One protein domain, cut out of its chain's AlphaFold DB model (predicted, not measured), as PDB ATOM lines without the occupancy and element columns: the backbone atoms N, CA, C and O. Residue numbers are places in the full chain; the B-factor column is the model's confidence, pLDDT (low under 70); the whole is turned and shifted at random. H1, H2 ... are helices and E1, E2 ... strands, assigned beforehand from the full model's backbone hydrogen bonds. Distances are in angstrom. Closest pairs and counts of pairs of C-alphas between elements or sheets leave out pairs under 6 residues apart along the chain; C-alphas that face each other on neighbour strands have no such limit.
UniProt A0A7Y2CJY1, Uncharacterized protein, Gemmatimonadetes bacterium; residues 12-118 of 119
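This is residues 12 to 118 of the 119 residues of an uncharacterized protein of Gemmatimonadetes bacterium (UniProt A0A7Y2CJY1). Three helices run the same way with H2 in the middle, H1 on one side of it and H3 on the other, and a small sheet of two parallel strands, E1 and E2, packs on H2 through residues 72 to 80. Two long loops, residues 42 to 61 between E1 and H2 and residues 91 to 107 between E2 and H3, have no named element. The 107 printed residues hold H1, E1, H2, E2 and H3 in that order, mostly helix by class; the whole is compact, with a radius of gyration of the C-alphas of 14.1 A and spans of 43 by 29 by 24 A.

Find C-alpha 12 at (-47.661, -31.491, -36.690); from there H1 runs 26.4 A to residue 30. E1 is residues 36 to 41, 12.6 A. Look for C-alpha 62 at (-46.439, -17.744, -21.306), where H2 begins, to run 28.7 A to residue 81. E2 is residues 85 to 90, 14.0 A. H3, residues 108 to 117, is 14.9 A long and ends at C-alpha 117, (-36.616, -16.719, -41.443).

H2 touches H3 at a shallow tilt of 20 degrees, the same way; their closest C-alphas, those of Glu 73 and Val 113, are 6.0 A apart. With residues 14 to 22 alone H1 touches H2, the same way at 37 degrees, only just a steep tilt; the C-alphas of Trp 18 and Ala 78 are closest, 6.7 A. E1 and E2 are parallel neighbours at 22 degrees, with N 41 and O 89 at 2.9 A and N 86 and O 36 at 2.9 A, within hydrogen-bond range. E1, H2, E2 form a strand-helix-strand unit, two parallel strands joined through a helix, with a right-handed crossover. The closest C-alphas of H2 and E2 are those of Val 79 and Leu 85, 5.8 A. H1 and H3 are apart. Every O i to N i+4 pair is within hydrogen-bond range in H1 and H2; in H3, 5 of 6 are.

The C-alphas of Val 31 and Glu 97 are farthest apart, 44.1 A. The printed part has no cut. Look for the long links at residues 42 to 61 and 91 to 107. Mean pLDDT of the printed part is 92.0; residues 95 to 100 are under 70.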
ATOM      1  N   GLU A  12     -47.142 -30.716 -35.561       98.00
ATOM      2  CA  GLU A  12     -47.661 -31.491 -36.690       98.00
ATOM      3  C   GLU A  12     -49.032 -30.986 -37.155       98.00
ATOM      4  O   GLU A  12     -49.293 -30.925 -38.362       98.00
ATOM      5  N   GLU A  13     -49.902 -30.583 -36.228       98.38
ATOM      6  CA  GLU A  13     -51.210 -30.007 -36.555       98.38
ATOM      7  C   GLU A  13     -51.065 -28.643 -37.236       98.38
ATOM      8  O   GLU A  13     -51.712 -28.378 -38.253       98.38
ATOM      9  N   LEU A  14     -50.159 -27.795 -36.742       98.31
ATOM     10  CA  LEU A  14     -49.866 -26.497 -37.352       98.31
ATOM     11  C   LEU A  14     -49.269 -26.651 -38.762       98.31
ATOM     12  O   LEU A  14     -49.697 -25.956 -39.690       98.31
ATOM     13  N   VAL A  15     -48.336 -27.591 -38.949       98.00
ATOM     14  CA  VAL A  15     -47.752 -27.941 -40.258       98.00
ATOM     15  C   VAL A  15     -48.818 -28.486 -41.209       98.00
ATOM     16  O   VAL A  15     -48.869 -28.099 -42.380       98.00
ATOM     17  N   THR A  16     -49.707 -29.349 -40.721       98.25
ATOM     18  CA  THR A  16     -50.822 -29.893 -41.509       98.25
ATOM     19  C   THR A  16     -51.781 -28.781 -41.935       98.25
ATOM     20  O   THR A  16     -52.178 -28.715 -43.104       98.25
ATOM     21  N   GLY A  17     -52.093 -27.852 -41.028       98.19
ATOM     22  CA  GLY A  17     -52.894 -26.664 -41.311       98.19
ATOM     23  C   GLY A  17     -52.289 -25.807 -42.424       98.19
ATOM     24  O   GLY A  17     -52.985 -25.457 -43.380       98.19
ATOM     25  N   TRP A  18     -50.986 -25.528 -42.360       98.06
ATOM     26  CA  TRP A  18     -50.285 -24.786 -43.411       98.06
ATOM     27  C   TRP A  18     -50.192 -25.549 -44.729       98.06
ATOM     28  O   TRP A  18     -50.389 -24.956 -45.786       98.06
ATOM     29  N   THR A  19     -49.980 -26.863 -44.690       97.81
ATOM     30  CA  THR A  19     -49.979 -27.715 -45.890       97.81
ATOM     31  C   THR A  19     -51.315 -27.628 -46.626       97.81
ATOM     32  O   THR A  19     -51.351 -27.529 -47.856       97.81
ATOM     33  N   ARG A  20     -52.430 -27.615 -45.884       98.00
ATOM     34  CA  ARG A  20     -53.764 -27.406 -46.454       98.00
ATOM     35  C   ARG A  20     -53.890 -26.017 -47.086       98.00
ATOM     36  O   ARG A  20     -54.307 -25.928 -48.237       98.00
ATOM     37  N   VAL A  21     -53.485 -24.961 -46.377       97.44
ATOM     38  CA  VAL A  21     -53.515 -23.579 -46.896       97.44
ATOM     39  C   VAL A  21     -52.688 -23.446 -48.179       97.44
ATOM     40  O   VAL A  21     -53.176 -22.897 -49.162       97.44
ATOM     41  N   LEU A  22     -51.466 -23.984 -48.211       97.75
ATOM     42  CA  LEU A  22     -50.610 -23.940 -49.398       97.75
ATOM     43  C   LEU A  22     -51.259 -24.647 -50.591       97.75
ATOM     44  O   LEU A  22     -51.283 -24.084 -51.680       97.75
ATOM     45  N   ARG A  23     -51.871 -25.819 -50.382       97.88
ATOM     46  CA  ARG A  23     -52.596 -26.540 -51.440       97.88
ATOM     47  C   ARG A  23     -53.758 -25.722 -52.010       97.88
ATOM     48  O   ARG A  23     -53.966 -25.714 -53.223       97.88
ATOM     49  N   GLU A  24     -54.520 -25.047 -51.151       97.50
ATOM     50  CA  GLU A  24     -55.616 -24.167 -51.573       97.50
ATOM     51  C   GLU A  24     -55.088 -22.989 -52.413       97.50
ATOM     52  O   GLU A  24     -55.629 -22.690 -53.483       97.50
ATOM     53  N   LEU A  25     -53.989 -22.363 -51.975       97.38
ATOM     54  CA  LEU A  25     -53.332 -21.277 -52.706       97.38
ATOM     55  C   LEU A  25     -52.763 -21.743 -54.052       97.38
ATOM     56  O   LEU A  25     -52.961 -21.058 -55.054       97.38
ATOM     57  N   ASP A  26     -52.118 -22.908 -54.103       96.94
ATOM     58  CA  ASP A  26     -51.589 -23.513 -55.330       96.94
ATOM     59  C   ASP A  26     -52.699 -23.764 -56.355       96.94
ATOM     60  O   ASP A  26     -52.575 -23.396 -57.529       96.94
ATOM     61  N   GLY A  27     -53.826 -24.330 -55.916       97.31
ATOM     62  CA  GLY A  27     -54.998 -24.541 -56.767       97.31
ATOM     63  C   GLY A  27     -55.560 -23.227 -57.317       97.31
ATOM     64  O   GLY A  27     -55.830 -23.107 -58.511       97.31
ATOM     65  N   PHE A  28     -55.681 -22.204 -56.469       96.75
ATOM     66  CA  PHE A  28     -56.167 -20.888 -56.883       96.75
ATOM     67  C   PHE A  28     -55.231 -20.193 -57.887       96.75
ATOM     68  O   PHE A  28     -55.691 -19.582 -58.863       96.75
ATOM     69  N   ALA A  29     -53.929 -20.268 -57.625       97.44
ATOM     70  CA  ALA A  29     -52.883 -19.548 -58.335       97.44
ATOM     71  C   ALA A  29     -52.529 -20.188 -59.684       97.44
ATOM     72  O   ALA A  29     -52.342 -19.467 -60.668       97.44
ATOM     73  N   SER A  30     -52.493 -21.524 -59.750       95.75
ATOM     74  CA  SER A  30     -52.169 -22.286 -60.965       95.75
ATOM     75  C   SER A  30     -53.146 -22.003 -62.106       95.75
ATOM     76  O   SER A  30     -52.713 -21.680 -63.210       95.75
ATOM     77  N   VAL A  31     -54.455 -21.983 -61.825       97.19
ATOM     78  CA  VAL A  31     -55.507 -21.633 -62.804       97.19
ATOM     79  C   VAL A  31     -55.323 -20.220 -63.371       97.19
ATOM     80  O   VAL A  31     -55.738 -19.929 -64.490       97.19
ATOM     81  N   ARG A  32     -54.694 -19.323 -62.605       97.12
ATOM     82  CA  ARG A  32     -54.484 -17.915 -62.975       97.12
ATOM     83  C   ARG A  32     -53.100 -17.639 -63.545       97.12
ATOM     84  O   ARG A  32     -52.871 -16.527 -64.015       97.12
ATOM     85  N   ASN A  33     -52.185 -18.605 -63.483       96.38
ATOM     86  CA  ASN A  33     -50.768 -18.412 -63.773       96.38
ATOM     87  C   ASN A  33     -50.182 -17.186 -63.035       96.38
ATOM     88  O   ASN A  33     -49.537 -16.317 -63.626       96.38
ATOM     89  N   ARG A  34     -50.476 -17.067 -61.734       97.62
ATOM     90  CA  ARG A  34     -49.990 -15.979 -60.867       97.62
ATOM     91  C   ARG A  34     -49.320 -16.534 -59.617       97.62
ATOM     92  O   ARG A  34     -49.511 -17.690 -59.268       97.62
ATOM     93  N   LYS A  35     -48.532 -15.693 -58.948       97.75
ATOM     94  CA  LYS A  35     -48.027 -15.933 -57.589       97.75
ATOM     95  C   LYS A  35     -48.933 -15.244 -56.572       97.75
ATOM     96  O   LYS A  35     -49.696 -14.349 -56.939       97.75
ATOM     97  N   VAL A  36     -48.839 -15.658 -55.314       98.06
ATOM     98  CA  VAL A  36     -49.632 -15.119 -54.205       98.06
ATOM     99  C   VAL A  36     -48.722 -14.383 -53.231       98.06
ATOM    100  O   VAL A  36     -47.631 -14.850 -52.924       98.06
ATOM    101  N   VAL A  37     -49.195 -13.252 -52.718       97.81
ATOM    102  CA  VAL A  37     -48.633 -12.577 -51.543       97.81
ATOM    103  C   VAL A  37     -49.757 -12.439 -50.526       97.81
ATOM    104  O   VAL A  37     -50.858 -12.020 -50.891       97.81
ATOM    105  N   LEU A  38     -49.501 -12.782 -49.263       97.19
ATOM    106  CA  LEU A  38     -50.464 -12.504 -48.197       97.19
ATOM    107  C   LEU A  38     -50.417 -11.012 -47.865       97.19
ATOM    108  O   LEU A  38     -49.390 -10.495 -47.424       97.19
ATOM    109  N   GLY A  39     -51.545 -10.329 -48.061       96.88
ATOM    110  CA  GLY A  39     -51.690  -8.919 -47.689       96.88
ATOM    111  C   GLY A  39     -51.484  -8.681 -46.193       96.88
ATOM    112  O   GLY A  39     -51.024  -7.613 -45.810       96.88
ATOM    113  N   GLU A  40     -51.775  -9.686 -45.365       95.25
ATOM    114  CA  GLU A  40     -51.571  -9.667 -43.920       95.25
ATOM    115  C   GLU A  40     -51.214 -11.078 -43.431       95.25
ATOM    116  O   GLU A  40     -51.856 -12.059 -43.809       95.25
ATOM    117  N   LEU A  41     -50.197 -11.183 -42.575       96.00
ATOM    118  CA  LEU A  41     -49.843 -12.409 -41.863       96.00
ATOM    119  C   LEU A  41     -49.497 -12.095 -40.411       96.00
ATOM    120  O   LEU A  41     -48.526 -11.396 -40.118       96.00
ATOM    121  N   GLY A  42     -50.256 -12.657 -39.482       95.00
ATOM    122  CA  GLY A  42     -49.996 -12.486 -38.066       95.00
ATOM    123  C   GLY A  42     -50.840 -13.412 -37.213       95.00
ATOM    124  O   GLY A  42     -51.886 -13.894 -37.632       95.00
ATOM    125  N   TYR A  43     -50.368 -13.602 -35.987       95.50
ATOM    126  CA  TYR A  43     -51.058 -14.310 -34.920       95.50
ATOM    127  C   TYR A  43     -51.100 -13.406 -33.682       95.50
ATOM    128  O   TYR A  43     -50.066 -12.784 -33.378       95.50
ATOM    129  N   PRO A  44     -52.249 -13.282 -32.992       94.00
ATOM    130  CA  PRO A  44     -52.326 -12.600 -31.712       94.00
ATOM    131  C   PRO A  44     -51.656 -13.458 -30.635       94.00
ATOM    132  O   PRO A  44     -51.567 -14.678 -30.766       94.00
ATOM    133  N   ARG A  45     -51.211 -12.832 -29.551       93.75
ATOM    134  CA  ARG A  45     -50.817 -13.526 -28.331       93.75
ATOM    135  C   ARG A  45     -52.082 -14.029 -27.643       93.75
ATOM    136  O   ARG A  45     -52.683 -13.307 -26.856       93.75
ATOM    137  N   SER A  46     -52.527 -15.227 -28.001       94.81
ATOM    138  CA  SER A  46     -53.717 -15.846 -27.424       94.81
ATOM    139  C   SER A  46     -53.661 -17.363 -27.535       94.81
ATOM    140  O   SER A  46     -53.162 -17.883 -28.534       94.81
ATOM    141  N   ARG A  47     -54.279 -18.069 -26.583       95.12
ATOM    142  CA  ARG A  47     -54.491 -19.526 -26.670       95.12
ATOM    143  C   ARG A  47     -55.285 -19.954 -27.909       95.12
ATOM    144  O   ARG A  47     -55.182 -21.088 -28.351       95.12
ATOM    145  N   TYR A  48     -56.033 -19.030 -28.517       95.75
ATOM    146  CA  TYR A  48     -56.819 -19.278 -29.728       95.75
ATOM    147  C   TYR A  48     -56.108 -18.869 -31.024       95.75
ATOM    148  O   TYR A  48     -56.747 -18.835 -32.077       95.75
ATOM    149  N   ALA A  49     -54.814 -18.536 -30.985       96.12
ATOM    150  CA  ALA A  49     -54.089 -18.008 -32.142       96.12
ATOM    151  C   ALA A  49     -54.173 -18.918 -33.381       96.12
ATOM    152  O   ALA A  49     -54.374 -18.422 -34.490       96.12
ATOM    153  N   ALA A  50     -54.087 -20.240 -33.205       97.12
ATOM    154  CA  ALA A  50     -54.124 -21.198 -34.311       97.12
ATOM    155  C   ALA A  50     -55.526 -21.360 -34.932       97.12
ATOM    156  O   ALA A  50     -55.660 -21.482 -36.153       97.12
ATOM    157  N   VAL A  51     -56.584 -21.323 -34.118       97.06
ATOM    158  CA  VAL A  51     -57.975 -21.483 -34.577       97.06
ATOM    159  C   VAL A  51     -58.577 -20.159 -35.070       97.06
ATOM    160  O   VAL A  51     -59.311 -20.134 -36.057       97.06
ATOM    161  N   ARG A  52     -58.230 -19.026 -34.449       95.56
ATOM    162  CA  ARG A  52     -58.758 -17.687 -34.770       95.56
ATOM    163  C   ARG A  52     -57.628 -16.646 -34.872       95.56
ATOM    164  O   ARG A  52     -57.598 -15.702 -34.074       95.56
ATOM    165  N   PRO A  53     -56.733 -16.747 -35.873       94.88
ATOM    166  CA  PRO A  53     -55.608 -15.817 -36.045       94.88
ATOM    167  C   PRO A  53     -56.023 -14.363 -36.331       94.88
ATOM    168  O   PRO A  53     -55.228 -13.449 -36.156       94.88
ATOM    169  N   TRP A  54     -57.272 -14.126 -36.740       93.75
ATOM    170  CA  TRP A  54     -57.843 -12.786 -36.946       93.75
ATOM    171  C   TRP A  54     -58.436 -12.166 -35.670       93.75
ATOM    172  O   TRP A  54     -58.921 -11.036 -35.705       93.75
ATOM    173  N   SER A  55     -58.484 -12.907 -34.559       90.81
ATOM    174  CA  SER A  55     -59.110 -12.418 -33.329       90.81
ATOM    175  C   SER A  55     -58.257 -11.352 -32.640       90.81
ATOM    176  O   SER A  55     -57.031 -11.345 -32.730       90.81
ATOM    177  N   TYR A  56     -58.924 -10.439 -31.929       81.31
ATOM    178  CA  TYR A  56     -58.259  -9.348 -31.217       81.31
ATOM    179  C   TYR A  56     -57.938  -9.672 -29.745       81.31
ATOM    180  O   TYR A  56     -57.529  -8.776 -29.007       81.31
ATOM    181  N   GLY A  57     -58.104 -10.922 -29.309       79.62
ATOM    182  CA  GLY A  57     -57.792 -11.327 -27.938       79.62
ATOM    183  C   GLY A  57     -56.306 -11.162 -27.612       79.62
ATOM    184  O   GLY A  57     -55.455 -11.357 -28.477       79.62
ATOM    185  N   GLU A  58     -56.008 -10.785 -26.371       84.00
ATOM    186  CA  GLU A  58     -54.654 -10.803 -25.823       84.00
ATOM    187  C   GLU A  58     -54.676 -11.533 -24.484       84.00
ATOM    188  O   GLU A  58     -55.307 -11.076 -23.530       84.00
ATOM    189  N   ASP A  59     -53.962 -12.646 -24.422       89.06
ATOM    190  CA  ASP A  59     -53.707 -13.402 -23.209       89.06
ATOM    191  C   ASP A  59     -52.266 -13.103 -22.752       89.06
ATOM    192  O   ASP A  59     -51.322 -13.111 -23.545       89.06
ATOM    193  N   ARG A  60     -52.072 -12.784 -21.466       85.56
ATOM    194  CA  ARG A  60     -50.766 -12.343 -20.926       85.56
ATOM    195  C   ARG A  60     -49.922 -13.469 -20.322       85.56
ATOM    196  O   ARG A  60     -48.910 -13.193 -19.681       85.56
ATOM    197  N   ASP A  61     -50.306 -14.721 -20.541       93.06
ATOM    198  CA  ASP A  61     -49.573 -15.903 -20.082       93.06
ATOM    199  C   ASP A  61     -48.457 -16.337 -21.052       93.06
ATOM    200  O   ASP A  61     -48.318 -15.822 -22.169       93.06
ATOM    201  N   ALA A  62     -47.593 -17.234 -20.568       94.50
ATOM    202  CA  ALA A  62     -46.439 -17.744 -21.306       94.50
ATOM    203  C   ALA A  62     -46.834 -18.737 -22.410       94.50
ATOM    204  O   ALA A  62     -46.187 -18.774 -23.453       94.50
ATOM    205  N   GLU A  63     -47.908 -19.501 -22.213       95.81
ATOM    206  CA  GLU A  63     -48.387 -20.499 -23.177       95.81
ATOM    207  C   GLU A  63     -48.888 -19.825 -24.460       95.81
ATOM    208  O   GLU A  63     -48.533 -20.228 -25.567       95.81
ATOM    209  N   SER A  64     -49.627 -18.728 -24.319       95.31
ATOM    210  CA  SER A  64     -50.125 -17.913 -25.426       95.31
ATOM    211  C   SER A  64     -49.007 -17.212 -26.196       95.31
ATOM    212  O   SER A  64     -49.132 -17.000 -27.403       95.31
ATOM    213  N   LEU A  65     -47.907 -16.854 -25.521       94.69
ATOM    214  CA  LEU A  65     -46.702 -16.344 -26.179       94.69
ATOM    215  C   LEU A  65     -46.011 -17.453 -26.980       94.69
ATOM    216  O   LEU A  65     -45.764 -17.270 -28.168       94.69
ATOM    217  N   ALA A  66     -45.775 -18.612 -26.365       96.62
ATOM    218  CA  ALA A  66     -45.144 -19.749 -27.033       96.62
ATOM    219  C   ALA A  66     -45.955 -20.218 -28.254       96.62
ATOM    220  O   ALA A  66     -45.392 -20.519 -29.306       96.62
ATOM    221  N   LEU A  67     -47.290 -20.230 -28.155       97.12
ATOM    222  CA  LEU A  67     -48.159 -20.543 -29.288       97.12
ATOM    223  C   LEU A  67     -48.040 -19.493 -30.401       97.12
ATOM    224  O   LEU A  67     -47.953 -19.851 -31.575       97.12
ATOM    225  N   GLN A  68     -48.000 -18.205 -30.055       96.06
ATOM    226  CA  GLN A  68     -47.813 -17.132 -31.030       96.06
ATOM    227  C   GLN A  68     -46.483 -17.268 -31.791       96.06
ATOM    228  O   GLN A  68     -46.460 -17.078 -33.012       96.06
ATOM    229  N   GLU A  69     -45.397 -17.593 -31.086       97.12
ATOM    230  CA  GLU A  69     -44.076 -17.830 -31.675       97.12
ATOM    231  C   GLU A  69     -44.105 -19.019 -32.637       97.12
ATOM    232  O   GLU A  69     -43.767 -18.847 -33.809       97.12
ATOM    233  N   ARG A  70     -44.600 -20.181 -32.183       97.75
ATOM    234  CA  ARG A  70     -44.716 -21.411 -32.992       97.75
ATOM    235  C   ARG A  70     -45.556 -21.197 -34.250       97.75
ATOM    236  O   ARG A  70     -45.153 -21.582 -35.345       97.75
ATOM    237  N   CYS A  71     -46.711 -20.539 -34.123       97.62
ATOM    238  CA  CYS A  71     -47.562 -20.236 -35.273       97.62
ATOM    239  C   CYS A  71     -46.865 -19.323 -36.290       97.62
ATOM    240  O   CYS A  71     -47.031 -19.526 -37.495       97.62
ATOM    241  N   LEU A  72     -46.110 -18.313 -35.836       96.88
ATOM    242  CA  LEU A  72     -45.388 -17.430 -36.753       96.88
ATOM    243  C   LEU A  72     -44.188 -18.134 -37.398       96.88
ATOM    244  O   LEU A  72     -43.988 -17.962 -38.593       96.88
ATOM    245  N   GLU A  73     -43.421 -18.914 -36.640       97.31
ATOM    246  CA  GLU A  73     -42.273 -19.691 -37.130       97.31
ATOM    247  C   GLU A  73     -42.688 -20.607 -38.287       97.31
ATOM    248  O   GLU A  73     -42.211 -20.448 -39.411       97.31
ATOM    249  N   LEU A  74     -43.702 -21.448 -38.066       97.38
ATOM    250  CA  LEU A  74     -44.204 -22.365 -39.091       97.38
ATOM    251  C   LEU A  74     -44.850 -21.643 -40.281       97.38
ATOM    252  O   LEU A  74     -44.775 -22.116 -41.415       97.38
ATOM    253  N   ALA A  75     -45.458 -20.476 -40.055       97.00
ATOM    254  CA  ALA A  75     -45.967 -19.650 -41.143       97.00
ATOM    255  C   ALA A  75     -44.851 -19.097 -42.034       97.00
ATOM    256  O   ALA A  75     -44.981 -19.091 -43.258       97.00
ATOM    257  N   LEU A  76     -43.756 -18.626 -41.435       96.44
ATOM    258  CA  LEU A  76     -42.611 -18.108 -42.175       96.44
ATOM    259  C   LEU A  76     -41.862 -19.228 -42.906       96.44
ATOM    260  O   LEU A  76     -41.418 -19.014 -44.034       96.44
ATOM    261  N   ASP A  77     -41.794 -20.430 -42.332       96.31
ATOM    262  CA  ASP A  77     -41.294 -21.615 -43.035       96.31
ATOM    263  C   ASP A  77     -42.154 -21.979 -44.244       96.31
ATOM    264  O   ASP A  77     -41.622 -22.195 -45.337       96.31
ATOM    265  N   ALA A  78     -43.481 -21.980 -44.095       96.00
ATOM    266  CA  ALA A  78     -44.399 -22.225 -45.203       96.00
ATOM    267  C   ALA A  78     -44.242 -21.183 -46.326       96.00
ATOM    268  O   ALA A  78     -44.238 -21.541 -47.504       96.00
ATOM    269  N   VAL A  79     -44.063 -19.903 -45.980       96.31
ATOM    270  CA  VAL A  79     -43.787 -18.834 -46.958       96.31
ATOM    271  C   VAL A  79     -42.449 -19.072 -47.666       96.31
ATOM    272  O   VAL A  79     -42.396 -19.039 -48.890       96.31
ATOM    273  N   ASN A  80     -41.378 -19.356 -46.923       95.25
ATOM    274  CA  ASN A  80     -40.028 -19.504 -47.479       95.25
ATOM    275  C   ASN A  80     -39.829 -20.762 -48.333       95.25
ATOM    276  O   ASN A  80     -38.920 -20.803 -49.161       95.25
ATOM    277  N   THR A  81     -40.627 -21.801 -48.102       94.69
ATOM    278  CA  THR A  81     -40.533 -23.074 -48.830       94.69
ATOM    279  C   THR A  81     -41.523 -23.174 -49.990       94.69
ATOM    280  O   THR A  81     -41.390 -24.066 -50.830       94.69
ATOM    281  N   SER A  82     -42.498 -22.262 -50.085       95.56
ATOM    282  CA  SER A  82     -43.497 -22.291 -51.151       95.56
ATOM    283  C   SER A  82     -42.954 -21.757 -52.478       95.56
ATOM    284  O   SER A  82     -42.330 -20.703 -52.556       95.56
ATOM    285  N   GLY A  83     -43.274 -22.458 -53.569       94.88
ATOM    286  CA  GLY A  83     -43.063 -21.948 -54.924       94.88
ATOM    287  C   GLY A  83     -44.145 -20.967 -55.394       94.88
ATOM    288  O   GLY A  83     -43.936 -20.265 -56.385       94.88
ATOM    289  N   THR A  84     -45.305 -20.917 -54.734       96.19
ATOM    290  CA  THR A  84     -46.481 -20.132 -55.157       96.19
ATOM    291  C   THR A  84     -46.724 -18.924 -54.270       96.19
ATOM    292  O   THR A  84     -47.012 -17.839 -54.786       96.19
ATOM    293  N   LEU A  85     -46.621 -19.108 -52.955       97.38
ATOM    294  CA  LEU A  85     -46.690 -18.040 -51.972       97.38
ATOM    295  C   LEU A  85     -45.304 -17.402 -51.863       97.38
ATOM    296  O   LEU A  85     -44.382 -18.019 -51.356       97.38
ATOM    297  N   VAL A  86     -45.158 -16.176 -52.360       96.12
ATOM    298  CA  VAL A  86     -43.845 -15.519 -52.521       96.12
ATOM    299  C   VAL A  86     -43.566 -14.441 -51.476       96.12
ATOM    300  O   VAL A  86     -42.569 -13.733 -51.569       96.12
ATOM    301  N   GLY A  87     -44.450 -14.274 -50.492       95.56
ATOM    302  CA  GLY A  87     -44.237 -13.331 -49.403       95.56
ATOM    303  C   GLY A  87     -45.497 -13.004 -48.615       95.56
ATOM    304  O   GLY A  87     -46.607 -13.423 -48.955       95.56
ATOM    305  N   ALA A  88     -45.311 -12.217 -47.560       95.75
ATOM    306  CA  ALA A  88     -46.383 -11.713 -46.720       95.75
ATOM    307  C   ALA A  88     -46.013 -10.363 -46.097       95.75
ATOM    308  O   ALA A  88     -44.847 -10.120 -45.782       95.75
ATOM    309  N   PHE A  89     -47.009  -9.515 -45.845       94.62
ATOM    310  CA  PHE A  89     -46.835  -8.345 -44.985       94.62
ATOM    311  C   PHE A  89     -47.205  -8.708 -43.546       94.62
ATOM    312  O   PHE A  89     -48.323  -9.140 -43.263       94.62
ATOM    313  N   LEU A  90     -46.257  -8.560 -42.618       92.75
ATOM    314  CA  LEU A  90     -46.459  -8.988 -41.235       92.75
ATOM    315  C   LEU A  90     -47.397  -8.040 -40.475       92.75
ATOM    316  O   LEU A  90     -47.102  -6.859 -40.282       92.75
ATOM    317  N   TRP A  91     -48.502  -8.596 -39.982       90.88
ATOM    318  CA  TRP A  91     -49.502  -7.903 -39.183       90.88
ATOM    319  C   TRP A  91     -49.228  -8.094 -37.679       90.88
ATOM    320  O   TRP A  91     -49.134  -9.216 -37.182       90.88
ATOM    321  N   LYS A  92     -49.069  -7.046 -36.873       81.94
ATOM    322  CA  LYS A  92     -48.906  -5.637 -37.245       81.94
ATOM    323  C   LYS A  92     -47.686  -5.053 -36.566       81.94
ATOM    324  O   LYS A  92     -47.355  -5.411 -35.435       81.94
ATOM    325  N   TRP A  93     -47.034  -4.152 -37.283       77.50
ATOM    326  CA  TRP A  93     -45.878  -3.419 -36.809       77.50
ATOM    327  C   TRP A  93     -46.290  -1.991 -36.470       77.50
ATOM    328  O   TRP A  93     -46.876  -1.301 -37.301       77.50
ATOM    329  N   PHE A  94     -45.965  -1.539 -35.261       75.19
ATOM    330  CA  PHE A  94     -46.122  -0.141 -34.880       75.19
ATOM    331  C   PHE A  94     -44.748   0.515 -34.766       75.19
ATOM    332  O   PHE A  94     -43.864  -0.059 -34.127       75.19
ATOM    333  N   PRO A  95     -44.545   1.697 -35.367       65.75
ATOM    334  CA  PRO A  95     -43.339   2.473 -35.124       65.75
ATOM    335  C   PRO A  95     -43.289   2.940 -33.658       65.75
ATOM    336  O   PRO A  95     -44.306   3.348 -33.095       65.75
ATOM    337  N   GLY A  96     -42.098   2.894 -33.053       65.25
ATOM    338  CA  GLY A  96     -41.837   3.316 -31.670       65.25
ATOM    339  C   GLY A  96     -41.430   2.174 -30.728       65.25
ATOM    340  O   GLY A  96     -41.492   1.000 -31.079       65.25
ATOM    341  N   GLU A  97     -40.994   2.532 -29.518       56.41
ATOM    342  CA  GLU A  97     -40.479   1.581 -28.512       56.41
ATOM    343  C   GLU A  97     -41.580   0.786 -27.793       56.41
ATOM    344  O   GLU A  97     -41.311  -0.239 -27.168       56.41
ATOM    345  N   VAL A  98     -42.836   1.229 -27.888       61.69
ATOM    346  CA  VAL A  98     -43.946   0.613 -27.159       61.69
ATOM    347  C   VAL A  98     -44.615  -0.447 -28.024       61.69
ATOM    348  O   VAL A  98     -45.298  -0.135 -29.001       61.69
ATOM    349  N   SER A  99     -44.484  -1.708 -27.613       63.00
ATOM    350  CA  SER A  99     -45.355  -2.792 -28.067       63.00
ATOM    351  C   SER A  99     -46.801  -2.451 -27.701       63.00
ATOM    352  O   SER A  99     -47.204  -2.575 -26.545       63.00
ATOM    353  N   ARG A 100     -47.584  -1.984 -28.674       65.69
ATOM    354  CA  ARG A 100     -49.027  -1.787 -28.514       65.69
ATOM    355  C   ARG A 100     -49.777  -2.933 -29.183       65.69
ATOM    356  O   ARG A 100     -49.548  -3.236 -30.351       65.69
ATOM    357  N   GLY A 101     -50.736  -3.502 -28.459       72.44
ATOM    358  CA  GLY A 101     -51.668  -4.498 -28.973       72.44
ATOM    359  C   GLY A 101     -51.161  -5.939 -28.931       72.44
ATOM    360  O   GLY A 101     -50.082  -6.247 -28.447       72.44
ATOM    361  N   ASN A 102     -51.979  -6.807 -29.503       78.00
ATOM    362  CA  ASN A 102     -51.986  -8.259 -29.345       78.00
ATOM    363  C   ASN A 102     -51.086  -9.046 -30.314       78.00
ATOM    364  O   ASN A 102     -50.702 -10.160 -29.995       78.00
ATOM    365  N   PHE A 103     -50.727  -8.510 -31.486       82.12
ATOM    366  CA  PHE A 103     -49.869  -9.213 -32.464       82.12
ATOM    367  C   PHE A 103     -48.361  -9.053 -32.210       82.12
ATOM    368  O   PHE A 103     -47.579  -9.777 -32.833       82.12
ATOM    369  N   THR A 104     -47.977  -8.087 -31.362       84.19
ATOM    370  CA  THR A 104     -46.656  -7.960 -30.703       84.19
ATOM    371  C   THR A 104     -45.411  -8.129 -31.595       84.19
ATOM    372  O   THR A 104     -44.341  -8.478 -31.111       84.19
ATOM    373  N   LYS A 105     -45.475  -7.829 -32.905       85.50
ATOM    374  CA  LYS A 105     -44.363  -8.095 -33.851       85.50
ATOM    375  C   LYS A 105     -43.065  -7.353 -33.519       85.50
ATOM    376  O   LYS A 105     -41.989  -7.802 -33.903       85.50
ATOM    377  N   SER A 106     -43.164  -6.230 -32.811       85.06
ATOM    378  CA  SER A 106     -42.015  -5.430 -32.404       85.06
ATOM    379  C   SER A 106     -41.326  -5.935 -31.133       85.06
ATOM    380  O   SER A 106     -40.278  -5.384 -30.802       85.06
ATOM    381  N   THR A 107     -41.838  -6.950 -30.422       87.75
ATOM    382  CA  THR A 107     -41.187  -7.445 -29.194       87.75
ATOM    383  C   THR A 107     -39.895  -8.219 -29.498       87.75
ATOM    384  O   THR A 107     -39.719  -8.715 -30.616       87.75
ATOM    385  N   PRO A 108     -38.935  -8.302 -28.554       90.50
ATOM    386  CA  PRO A 108     -37.700  -9.064 -28.747       90.50
ATOM    387  C   PRO A 108     -37.920 -10.507 -29.214       90.50
ATOM    388  O   PRO A 108     -37.220 -10.942 -30.126       90.50
ATOM    389  N   GLU A 109     -38.911 -11.185 -28.640       92.00
ATOM    390  CA  GLU A 109     -39.296 -12.574 -28.899       92.00
ATOM    391  C   GLU A 109     -39.750 -12.745 -30.355       92.00
ATOM    392  O   GLU A 109     -39.126 -13.457 -31.143       92.00
ATOM    393  N   MET A 110     -40.743 -11.955 -30.781       92.38
ATOM    394  CA  MET A 110     -41.259 -12.023 -32.150       92.38
ATOM    395  C   MET A 110     -40.219 -11.591 -33.187       92.38
ATOM    396  O   MET A 110     -40.141 -12.178 -34.266       92.38
ATOM    397  N   ARG A 111     -39.366 -10.607 -32.874       92.19
ATOM    398  CA  ARG A 111     -38.245 -10.241 -33.755       92.19
ATOM    399  C   ARG A 111     -37.211 -11.358 -33.865       92.19
ATOM    400  O   ARG A 111     -36.574 -11.462 -34.910       92.19
ATOM    401  N   ALA A 112     -36.998 -12.153 -32.816       94.31
ATOM    402  CA  ALA A 112     -36.097 -13.297 -32.873       94.31
ATOM    403  C   ALA A 112     -36.637 -14.365 -33.830       94.31
ATOM    404  O   ALA A 112     -35.869 -14.832 -34.667       94.31
ATOM    405  N   VAL A 113     -37.943 -14.667 -33.772       95.88
ATOM    406  CA  VAL A 113     -38.616 -15.530 -34.761       95.88
ATOM    407  C   VAL A 113     -38.411 -14.964 -36.165       95.88
ATOM    408  O   VAL A 113     -37.791 -15.608 -37.000       95.88
ATOM    409  N   ILE A 114     -38.813 -13.713 -36.412       94.06
ATOM    410  CA  ILE A 114     -38.720 -13.086 -37.744       94.06
ATOM    411  C   ILE A 114     -37.293 -13.157 -38.307       94.06
ATOM    412  O   ILE A 114     -37.111 -13.542 -39.459       94.06
ATOM    413  N   ARG A 115     -36.267 -12.844 -37.503       94.12
ATOM    414  CA  ARG A 115     -34.861 -12.875 -37.943       94.12
ATOM    415  C   ARG A 115     -34.376 -14.258 -38.375       94.12
ATOM    416  O   ARG A 115     -33.502 -14.310 -39.232       94.12
ATOM    417  N   ARG A 116     -34.904 -15.354 -37.817       95.12
ATOM    418  CA  ARG A 116     -34.517 -16.717 -38.231       95.12
ATOM    419  C   ARG A 116     -34.938 -17.034 -39.667       95.12
ATOM    420  O   ARG A 116     -34.251 -17.791 -40.344       95.12
ATOM    421  N   HIS A 117     -36.031 -16.431 -40.131       93.62
ATOM    422  CA  HIS A 117     -36.616 -16.719 -41.443       93.62
ATOM    423  C   HIS A 117     -36.431 -15.584 -42.458       93.62
ATOM    424  O   HIS A 117     -36.769 -15.767 -43.624       93.62
ATOM    425  N   TRP A 118     -35.909 -14.425 -42.048       84.62
ATOM    426  CA  TRP A 118     -35.656 -13.301 -42.950       84.62
ATOM    427  C   TRP A 118     -34.372 -13.550 -43.750       84.62
ATOM    428  O   TRP A 118     -33.271 -13.349 -43.236       84.62
TER     429      TRP A 118